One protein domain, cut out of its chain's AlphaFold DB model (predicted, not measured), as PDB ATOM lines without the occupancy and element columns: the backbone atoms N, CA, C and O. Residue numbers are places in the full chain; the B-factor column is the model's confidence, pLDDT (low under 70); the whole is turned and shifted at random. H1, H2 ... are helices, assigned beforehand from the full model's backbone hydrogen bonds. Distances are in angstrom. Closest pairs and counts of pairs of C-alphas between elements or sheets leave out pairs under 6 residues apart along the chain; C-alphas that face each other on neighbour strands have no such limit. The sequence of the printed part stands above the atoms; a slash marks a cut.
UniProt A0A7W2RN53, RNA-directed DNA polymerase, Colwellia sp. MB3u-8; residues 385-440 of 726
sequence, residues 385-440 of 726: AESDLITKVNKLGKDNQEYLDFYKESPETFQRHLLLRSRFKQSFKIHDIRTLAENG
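What this domain is: This is residues 385 to 440 of the 726 residues of the protein "RNA-directed DNA polymerase" of Colwellia sp. MB3u-8 (UniProt A0A7W2RN53). Four short helices stand in a rough ring in chain order, each running opposite to the one before it, and H4 comes round to pack on H1. The ring is loosely formed: H1 with H4 is its closest side, H2 touches no other helix, and H3 and H4 cross at a steep tilt. The link of residues 422 to 429 between H3 and H4 makes one end of the longest axis, with H1 at the other. The printed part has 56 residues, with four named helices in the order H1, H2, H3, H4 and no named strand, and its class is all helix. It is compact, with a radius of gyration of the C-alphas of 10.1 A and spans of 29 by 22 by 18 A.

Where its parts are: H1, residues 385 to 395, begins with C-alpha 385 at (38.953, 45.290, -28.501) and is 15.5 A from first to last C-alpha. H2, residues 400 to 409, is 14.5 A long, with C-alpha 400 at (47.392, 26.583, -39.183). H3 follows as residues 412 to 421 and is 14.8 A long. H4, residues 430 to 439, is 14.0 A long and ends with C-alpha 439 at (27.864, 36.756, -33.320).

How they stand to each other: H1 and H2 are close but not clearly touching, with the closest C-alphas, those of Lys 392 and Phe 406, 7.9 A apart. Their lines stand at a shallow tilt of 6 degrees, opposite ways. H2 and H3 are also close but not clearly touching; their closest C-alphas, those of Tyr 407 and Gln 415, are 6.4 A apart. They run opposite ways at a steep tilt of 37 degrees, only just beyond shallow. H3 and H4 only just touch, with 3 pairs of C-alphas within 8 A, the closest being those of Leu 418 and Ile 433 at 7.3 A. Their tilt is steep, 49 degrees, opposite ways. H4 touches H1, where the closest C-alphas, those of Ile 390 and Ala 437, are 5.8 A apart, at a shallow tilt of 31 degrees, opposite ways. H2 and H4 are near each other, with 5 pairs of C-alphas within 10 A, while H1 and H3 are apart. In H1, H2 and H4 every O i to N i+4 pair is within hydrogen-bond range; in H3 it is 5 of 6.

The domain as a whole: The two C-alphas farthest apart, those of Ser 387 and Phe 424, are 28.7 A from each other. The printed part has no cut. The links H1 to H2 and H2 to H3 are tight, with 4 and 2 residues, and the link H3 to H4 is short, with 8. The mean pLDDT of the printed part is 79.7, and it is under 70 at residues 385 to 386 and 423 to 427.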
ATOM      1  N   ALA A 385      38.351  46.622 -28.453       65.12
ATOM      2  CA  ALA A 385      38.953  45.290 -28.501       65.12
ATOM      3  C   ALA A 385      38.197  44.291 -29.406       65.12
ATOM      4  O   ALA A 385      38.797  43.383 -29.975       65.12
ATOM      5  N   GLU A 386      36.878  44.444 -29.571       69.50
ATOM      6  CA  GLU A 386      36.074  43.596 -30.458       69.50
ATOM      7  C   GLU A 386      36.261  43.965 -31.925       69.50
ATOM      8  O   GLU A 386      36.317  43.081 -32.782       69.50
ATOM      9  N   SER A 387      36.349  45.263 -32.216       74.69
ATOM     10  CA  SER A 387      36.617  45.754 -33.568       74.69
ATOM     11  C   SER A 387      37.992  45.284 -34.037       74.69
ATOM     12  O   SER A 387      38.133  44.816 -35.170       74.69
ATOM     13  N   ASP A 388      38.974  45.301 -33.136       79.06
ATOM     14  CA  ASP A 388      40.312  44.770 -33.384       79.06
ATOM     15  C   ASP A 388      40.284  43.256 -33.609       79.06
ATOM     16  O   ASP A 388      40.846  42.767 -34.592       79.06
ATOM     17  N   LEU A 389      39.570  42.504 -32.763       81.88
ATOM     18  CA  LEU A 389      39.442  41.052 -32.903       81.88
ATOM     19  C   LEU A 389      38.757  40.665 -34.221       81.88
ATOM     20  O   LEU A 389      39.263  39.804 -34.936       81.88
ATOM     21  N   ILE A 390      37.659  41.325 -34.601       80.81
ATOM     22  CA  ILE A 390      36.969  41.087 -35.882       80.81
ATOM     23  C   ILE A 390      37.880  41.438 -37.064       80.81
ATOM     24  O   ILE A 390      37.941  40.695 -38.045       80.81
ATOM     25  N   THR A 391      38.635  42.533 -36.968       82.75
ATOM     26  CA  THR A 391      39.594  42.930 -38.007       82.75
ATOM     27  C   THR A 391      40.703  41.894 -38.167       82.75
ATOM     28  O   THR A 391      41.033  41.531 -39.296       82.75
ATOM     29  N   LYS A 392      41.243  41.367 -37.059       84.12
ATOM     30  CA  LYS A 392      42.212  40.260 -37.076       84.12
ATOM     31  C   LYS A 392      41.610  39.008 -37.716       84.12
ATOM     32  O   LYS A 392      42.215  38.442 -38.619       84.12
ATOM     33  N   VAL A 393      40.385  38.632 -37.344       84.62
ATOM     34  CA  VAL A 393      39.683  37.461 -37.903       84.62
ATOM     35  C   VAL A 393      39.446  37.573 -39.411       84.62
ATOM     36  O   VAL A 393      39.551  36.578 -40.131       84.62
ATOM     37  N   ASN A 394      39.159  38.775 -39.909       80.75
ATOM     38  CA  ASN A 394      38.977  39.021 -41.341       80.75
ATOM     39  C   ASN A 394      40.282  38.896 -42.141       80.75
ATOM     40  O   ASN A 394      40.226  38.604 -43.334       80.75
ATOM     41  N   LYS A 395      41.438  39.084 -41.491       82.69
ATOM     42  CA  LYS A 395      42.772  38.960 -42.096       82.69
ATOM     43  C   LYS A 395      43.349  37.540 -42.037       82.69
ATOM     44  O   LYS A 395      44.339  37.293 -42.714       82.69
ATOM     45  N   LEU A 396      42.750  36.624 -41.269       82.19
ATOM     46  CA  LEU A 396      43.238  35.245 -41.139       82.19
ATOM     47  C   LEU A 396      43.189  34.487 -42.475       82.19
ATOM     48  O   LEU A 396      42.135  34.420 -43.120       82.19
ATOM     49  N   GLY A 397      44.320  33.884 -42.851       74.19
ATOM     50  CA  GLY A 397      44.491  33.055 -44.038       74.19
ATOM     51  C   GLY A 397      44.053  31.600 -43.835       74.19
ATOM     52  O   GLY A 397      43.172  31.298 -43.027       74.19
ATOM     53  N   LYS A 398      44.638  30.679 -44.614       70.62
ATOM     54  CA  LYS A 398      44.426  29.215 -44.507       70.62
ATOM     55  C   LYS A 398      45.545  28.504 -43.716       70.62
ATOM     56  O   LYS A 398      45.546  27.275 -43.674       70.62
ATOM     57  N   ASP A 399      46.490  29.239 -43.130       77.06
ATOM     58  CA  ASP A 399      47.619  28.658 -42.397       77.06
ATOM     59  C   ASP A 399      47.232  28.274 -40.957       77.06
ATOM     60  O   ASP A 399      46.593  29.034 -40.231       77.06
ATOM     61  N   ASN A 400      47.639  27.077 -40.534       72.50
ATOM     62  CA  ASN A 400      47.392  26.583 -39.183       72.50
ATOM     63  C   ASN A 400      48.208  27.345 -38.133       72.50
ATOM     64  O   ASN A 400      47.738  27.467 -37.004       72.50
ATOM     65  N   GLN A 401      49.401  27.844 -38.471       79.00
ATOM     66  CA  GLN A 401      50.228  28.577 -37.509       79.00
ATOM     67  C   GLN A 401      49.595  29.930 -37.152       79.00
ATOM     68  O   GLN A 401      49.463  30.247 -35.971       79.00
ATOM     69  N   GLU A 402      49.057  30.647 -38.145       81.00
ATOM     70  CA  GLU A 402      48.272  31.873 -37.931       81.00
ATOM     71  C   GLU A 402      47.079  31.653 -36.986       81.00
ATOM     72  O   GLU A 402      46.768  32.507 -36.155       81.00
ATOM     73  N   TYR A 403      46.409  30.496 -37.066       83.00
ATOM     74  CA  TYR A 403      45.294  30.172 -36.168       83.00
ATOM     75  C   TYR A 403      45.746  29.954 -34.727       83.00
ATOM     76  O   TYR A 403      45.022  30.317 -33.797       83.00
ATOM     77  N   LEU A 404      46.924  29.359 -34.532       80.94
ATOM     78  CA  LEU A 404      47.506  29.155 -33.208       80.94
ATOM     79  C   LEU A 404      47.929  30.478 -32.578       80.94
ATOM     80  O   LEU A 404      47.677  30.691 -31.391       80.94
ATOM     81  N   ASP A 405      48.532  31.364 -33.361       84.81
ATOM     82  CA  ASP A 405      48.970  32.670 -32.881       84.81
ATOM     83  C   ASP A 405      47.760  33.559 -32.566       84.81
ATOM     84  O   ASP A 405      47.661  34.107 -31.467       84.81
ATOM     85  N   PHE A 406      46.742  33.555 -33.430       87.50
ATOM     86  CA  PHE A 406      45.465  34.211 -33.147       87.50
ATOM     87  C   PHE A 406      44.776  33.664 -31.892       87.50
ATOM     88  O   PHE A 406      44.242  34.434 -31.092       87.50
ATOM     89  N   TYR A 407      44.782  32.343 -31.691       86.00
ATOM     90  CA  TYR A 407      44.234  31.730 -30.482       86.00
ATOM     91  C   TYR A 407      44.941  32.246 -29.223       86.00
ATOM     92  O   TYR A 407      44.260  32.618 -28.270       86.00
ATOM     93  N   LYS A 408      46.280  32.314 -29.226       84.50
ATOM     94  CA  LYS A 408      47.071  32.806 -28.083       84.50
ATOM     95  C   LYS A 408      46.816  34.284 -27.784       84.50
ATOM     96  O   LYS A 408      46.775  34.659 -26.619       84.50
ATOM     97  N   GLU A 409      46.626  35.102 -28.817       86.75
ATOM     98  CA  GLU A 409      46.329  36.535 -28.681       86.75
ATOM     99  C   GLU A 409      44.865  36.837 -28.319       86.75
ATOM    100  O   GLU A 409      44.531  37.969 -27.962       86.75
ATOM    101  N   SER A 410      43.965  35.858 -28.445       87.19
ATOM    102  CA  SER A 410      42.537  36.042 -28.176       87.19
ATOM    103  C   SER A 410      42.232  36.063 -26.671       87.19
ATOM    104  O   SER A 410      42.923  35.389 -25.905       87.19
ATOM    105  N   PRO A 411      41.154  36.740 -26.221       87.94
ATOM    106  CA  PRO A 411      40.730  36.722 -24.819       87.94
ATOM    107  C   PRO A 411      40.532  35.301 -24.275       87.94
ATOM    108  O   PRO A 411      40.007  34.435 -24.978       87.94
ATOM    109  N   GLU A 412      40.861  35.059 -23.002       86.31
ATOM    110  CA  GLU A 412      40.717  33.727 -22.385       86.31
ATOM    111  C   GLU A 412      39.288  33.175 -22.496       86.31
ATOM    112  O   GLU A 412      39.076  31.987 -22.748       86.31
ATOM    113  N   THR A 413      38.281  34.043 -22.359       88.62
ATOM    114  CA  THR A 413      36.875  33.653 -22.491       88.62
ATOM    115  C   THR A 413      36.546  33.197 -23.910       88.62
ATOM    116  O   THR A 413      35.794  32.239 -24.071       88.62
ATOM    117  N   PHE A 414      37.168  33.790 -24.933       88.56
ATOM    118  CA  PHE A 414      37.047  33.373 -26.332       88.56
ATOM    119  C   PHE A 414      37.746  32.030 -26.590       88.56
ATOM    120  O   PHE A 414      37.175  31.137 -27.222       88.56
ATOM    121  N   GLN A 415      38.951  31.850 -26.040       87.88
ATOM    122  CA  GLN A 415      39.724  30.609 -26.148       87.88
ATOM    123  C   GLN A 415      38.936  29.392 -25.634       87.88
ATOM    124  O   GLN A 415      38.917  28.348 -26.289       87.88
ATOM    125  N   ARG A 416      38.205  29.541 -24.517       87.56
ATOM    126  CA  ARG A 416      37.345  28.485 -23.942       87.56
ATOM    127  C   ARG A 416      36.301  27.965 -24.943       87.56
ATOM    128  O   ARG A 416      36.095  26.757 -25.054       87.56
ATOM    129  N   HIS A 417      35.673  28.853 -25.722       88.44
ATOM    130  CA  HIS A 417      34.699  28.463 -26.758       88.44
ATOM    131  C   HIS A 417      35.357  27.775 -27.952       88.44
ATOM    132  O   HIS A 417      34.787  26.838 -28.514       88.44
ATOM    133  N   LEU A 418      36.552  28.223 -28.342       86.56
ATOM    134  CA  LEU A 418      37.303  27.598 -29.428       86.56
ATOM    135  C   LEU A 418      37.731  26.168 -29.079       86.56
ATOM    136  O   LEU A 418      37.591  25.273 -29.916       86.56
ATOM    137  N   LEU A 419      38.194  25.933 -27.849       83.88
ATOM    138  CA  LEU A 419      38.596  24.602 -27.385       83.88
ATOM    139  C   LEU A 419      37.439  23.598 -27.431       83.88
ATOM    140  O   LEU A 419      37.624  22.492 -27.930       83.88
ATOM    141  N   LEU A 420      36.230  23.994 -27.018       81.19
ATOM    142  CA  LEU A 420      35.042  23.129 -27.086       81.19
ATOM    143  C   LEU A 420      34.664  22.706 -28.513       81.19
ATOM    144  O   LEU A 420      34.108  21.626 -28.716       81.19
ATOM    145  N   ARG A 421      34.948  23.549 -29.511       77.56
ATOM    146  CA  ARG A 421      34.658  23.257 -30.926       77.56
ATOM    147  C   ARG A 421      35.770  22.462 -31.611       77.56
ATOM    148  O   ARG A 421      35.547  21.892 -32.683       77.56
ATOM    149  N   SER A 422      36.946  22.385 -30.996       73.38
ATOM    150  CA  SER A 422      38.105  21.666 -31.513       73.38
ATOM    151  C   SER A 422      38.086  20.199 -31.065       73.38
ATOM    152  O   SER A 422      38.052  19.890 -29.878       73.38
ATOM    153  N   ARG A 423      38.108  19.252 -32.017       57.69
ATOM    154  CA  ARG A 423      38.147  17.805 -31.703       57.69
ATOM    155  C   ARG A 423      39.554  17.282 -31.402       57.69
ATOM    156  O   ARG A 423      39.688  16.275 -30.714       57.69
ATOM    157  N   PHE A 424      40.579  17.944 -31.934       56.06
ATOM    158  CA  PHE A 424      41.988  17.571 -31.828       56.06
ATOM    159  C   PHE A 424      42.842  18.840 -31.819       56.06
ATOM    160  O   PHE A 424      42.484  19.798 -32.503       56.06
ATOM    161  N   LYS A 425      43.946  18.815 -31.055       58.00
ATOM    162  CA  LYS A 425      45.015  19.831 -30.945       58.00
ATOM    163  C   LYS A 425      44.731  21.131 -31.705       58.00
ATOM    164  O   LYS A 425      45.103  21.210 -32.868       58.00
ATOM    165  N   GLN A 426      44.093  22.108 -31.050       63.03
ATOM    166  CA  GLN A 426      43.961  23.504 -31.512       63.03
ATOM    167  C   GLN A 426      43.662  23.657 -33.023       63.03
ATOM    168  O   GLN A 426      44.038  24.637 -33.660       63.03
ATOM    169  N   SER A 427      42.988  22.666 -33.616       69.62
ATOM    170  CA  SER A 427      42.611  22.666 -35.021       69.62
ATOM    171  C   SER A 427      41.293  23.407 -35.084       69.62
ATOM    172  O   SER A 427      40.225  22.850 -34.803       69.62
ATOM    173  N   PHE A 428      41.397  24.708 -35.326       77.44
ATOM    174  CA  PHE A 428      40.255  25.599 -35.397       77.44
ATOM    175  C   PHE A 428      39.814  25.743 -36.845       77.44
ATOM    176  O   PHE A 428      40.618  25.949 -37.750       77.44
ATOM    177  N   LYS A 429      38.506  25.641 -37.080       80.75
ATOM    178  CA  LYS A 429      37.942  25.974 -38.385       80.75
ATOM    179  C   LYS A 429      37.732  27.478 -38.442       80.75
ATOM    180  O   LYS A 429      37.083  28.038 -37.561       80.75
ATOM    181  N   ILE A 430      38.170  28.117 -39.525       82.31
ATOM    182  CA  ILE A 430      37.956  29.556 -39.736       82.31
ATOM    183  C   ILE A 430      36.475  29.955 -39.651       82.31
ATOM    184  O   ILE A 430      36.143  31.030 -39.158       82.31
ATOM    185  N   HIS A 431      35.571  29.060 -40.065       81.81
ATOM    186  CA  HIS A 431      34.131  29.261 -39.922       81.81
ATOM    187  C   HIS A 431      33.706  29.418 -38.455       81.81
ATOM    188  O   HIS A 431      32.896  30.292 -38.156       81.81
ATOM    189  N   ASP A 432      34.256  28.618 -37.540       81.38
ATOM    190  CA  ASP A 432      33.930  28.692 -36.114       81.38
ATOM    191  C   ASP A 432      34.459  29.984 -35.483       81.38
ATOM    192  O   ASP A 432      33.724  30.641 -34.745       81.38
ATOM    193  N   ILE A 433      35.683  30.385 -35.844       85.19
ATOM    194  CA  ILE A 433      36.296  31.646 -35.402       85.19
ATOM    195  C   ILE A 433      35.456  32.843 -35.868       85.19
ATOM    196  O   ILE A 433      35.047  33.658 -35.043       85.19
ATOM    197  N   ARG A 434      35.141  32.921 -37.170       83.62
ATOM    198  CA  ARG A 434      34.306  33.992 -37.747       83.62
ATOM    199  C   ARG A 434      32.933  34.040 -37.104       83.62
ATOM    200  O   ARG A 434      32.492  35.097 -36.672       83.62
ATOM    201  N   THR A 435      32.293  32.883 -36.949       82.19
ATOM    202  CA  THR A 435      30.963  32.801 -36.339       82.19
ATOM    203  C   THR A 435      30.962  33.339 -34.908       82.19
ATOM    204  O   THR A 435      30.031  34.055 -34.544       82.19
ATOM    205  N   LEU A 436      31.973  33.014 -34.094       83.06
ATOM    206  CA  LEU A 436      32.090  33.516 -32.720       83.06
ATOM    207  C   LEU A 436      32.441  35.009 -32.682       83.06
ATOM    208  O   LEU A 436      31.843  35.758 -31.911       83.06
ATOM    209  N   ALA A 437      33.361  35.459 -33.537       82.56
ATOM    210  CA  ALA A 437      33.772  36.859 -33.610       82.56
ATOM    211  C   ALA A 437      32.643  37.783 -34.093       82.56
ATOM    212  O   ALA A 437      32.483  38.882 -33.569       82.56
ATOM    213  N   GLU A 438      31.815  37.335 -35.040       77.06
ATOM    214  CA  GLU A 438      30.685  38.104 -35.574       77.06
ATOM    215  C   GLU A 438      29.472  38.077 -34.632       77.06
ATOM    216  O   GLU A 438      28.890  39.117 -34.331       77.06
ATOM    217  N   ASN A 439      29.093  36.902 -34.114       76.00
ATOM    218  CA  ASN A 439      27.864  36.756 -33.320       76.00
ATOM    219  C   ASN A 439      28.062  36.998 -31.814       76.00
ATOM    220  O   ASN A 439      27.084  37.179 -31.086       76.00
ATOM    221  N   GLY A 440      29.314  37.036 -31.351       82.56
ATOM    222  CA  GLY A 440      29.669  37.039 -29.934       82.56
ATOM    223  C   GLY A 440      29.792  35.623 -29.371       82.56
ATOM    224  O   GLY A 440      29.338  34.643 -29.966       82.56
TER     225      GLY A 440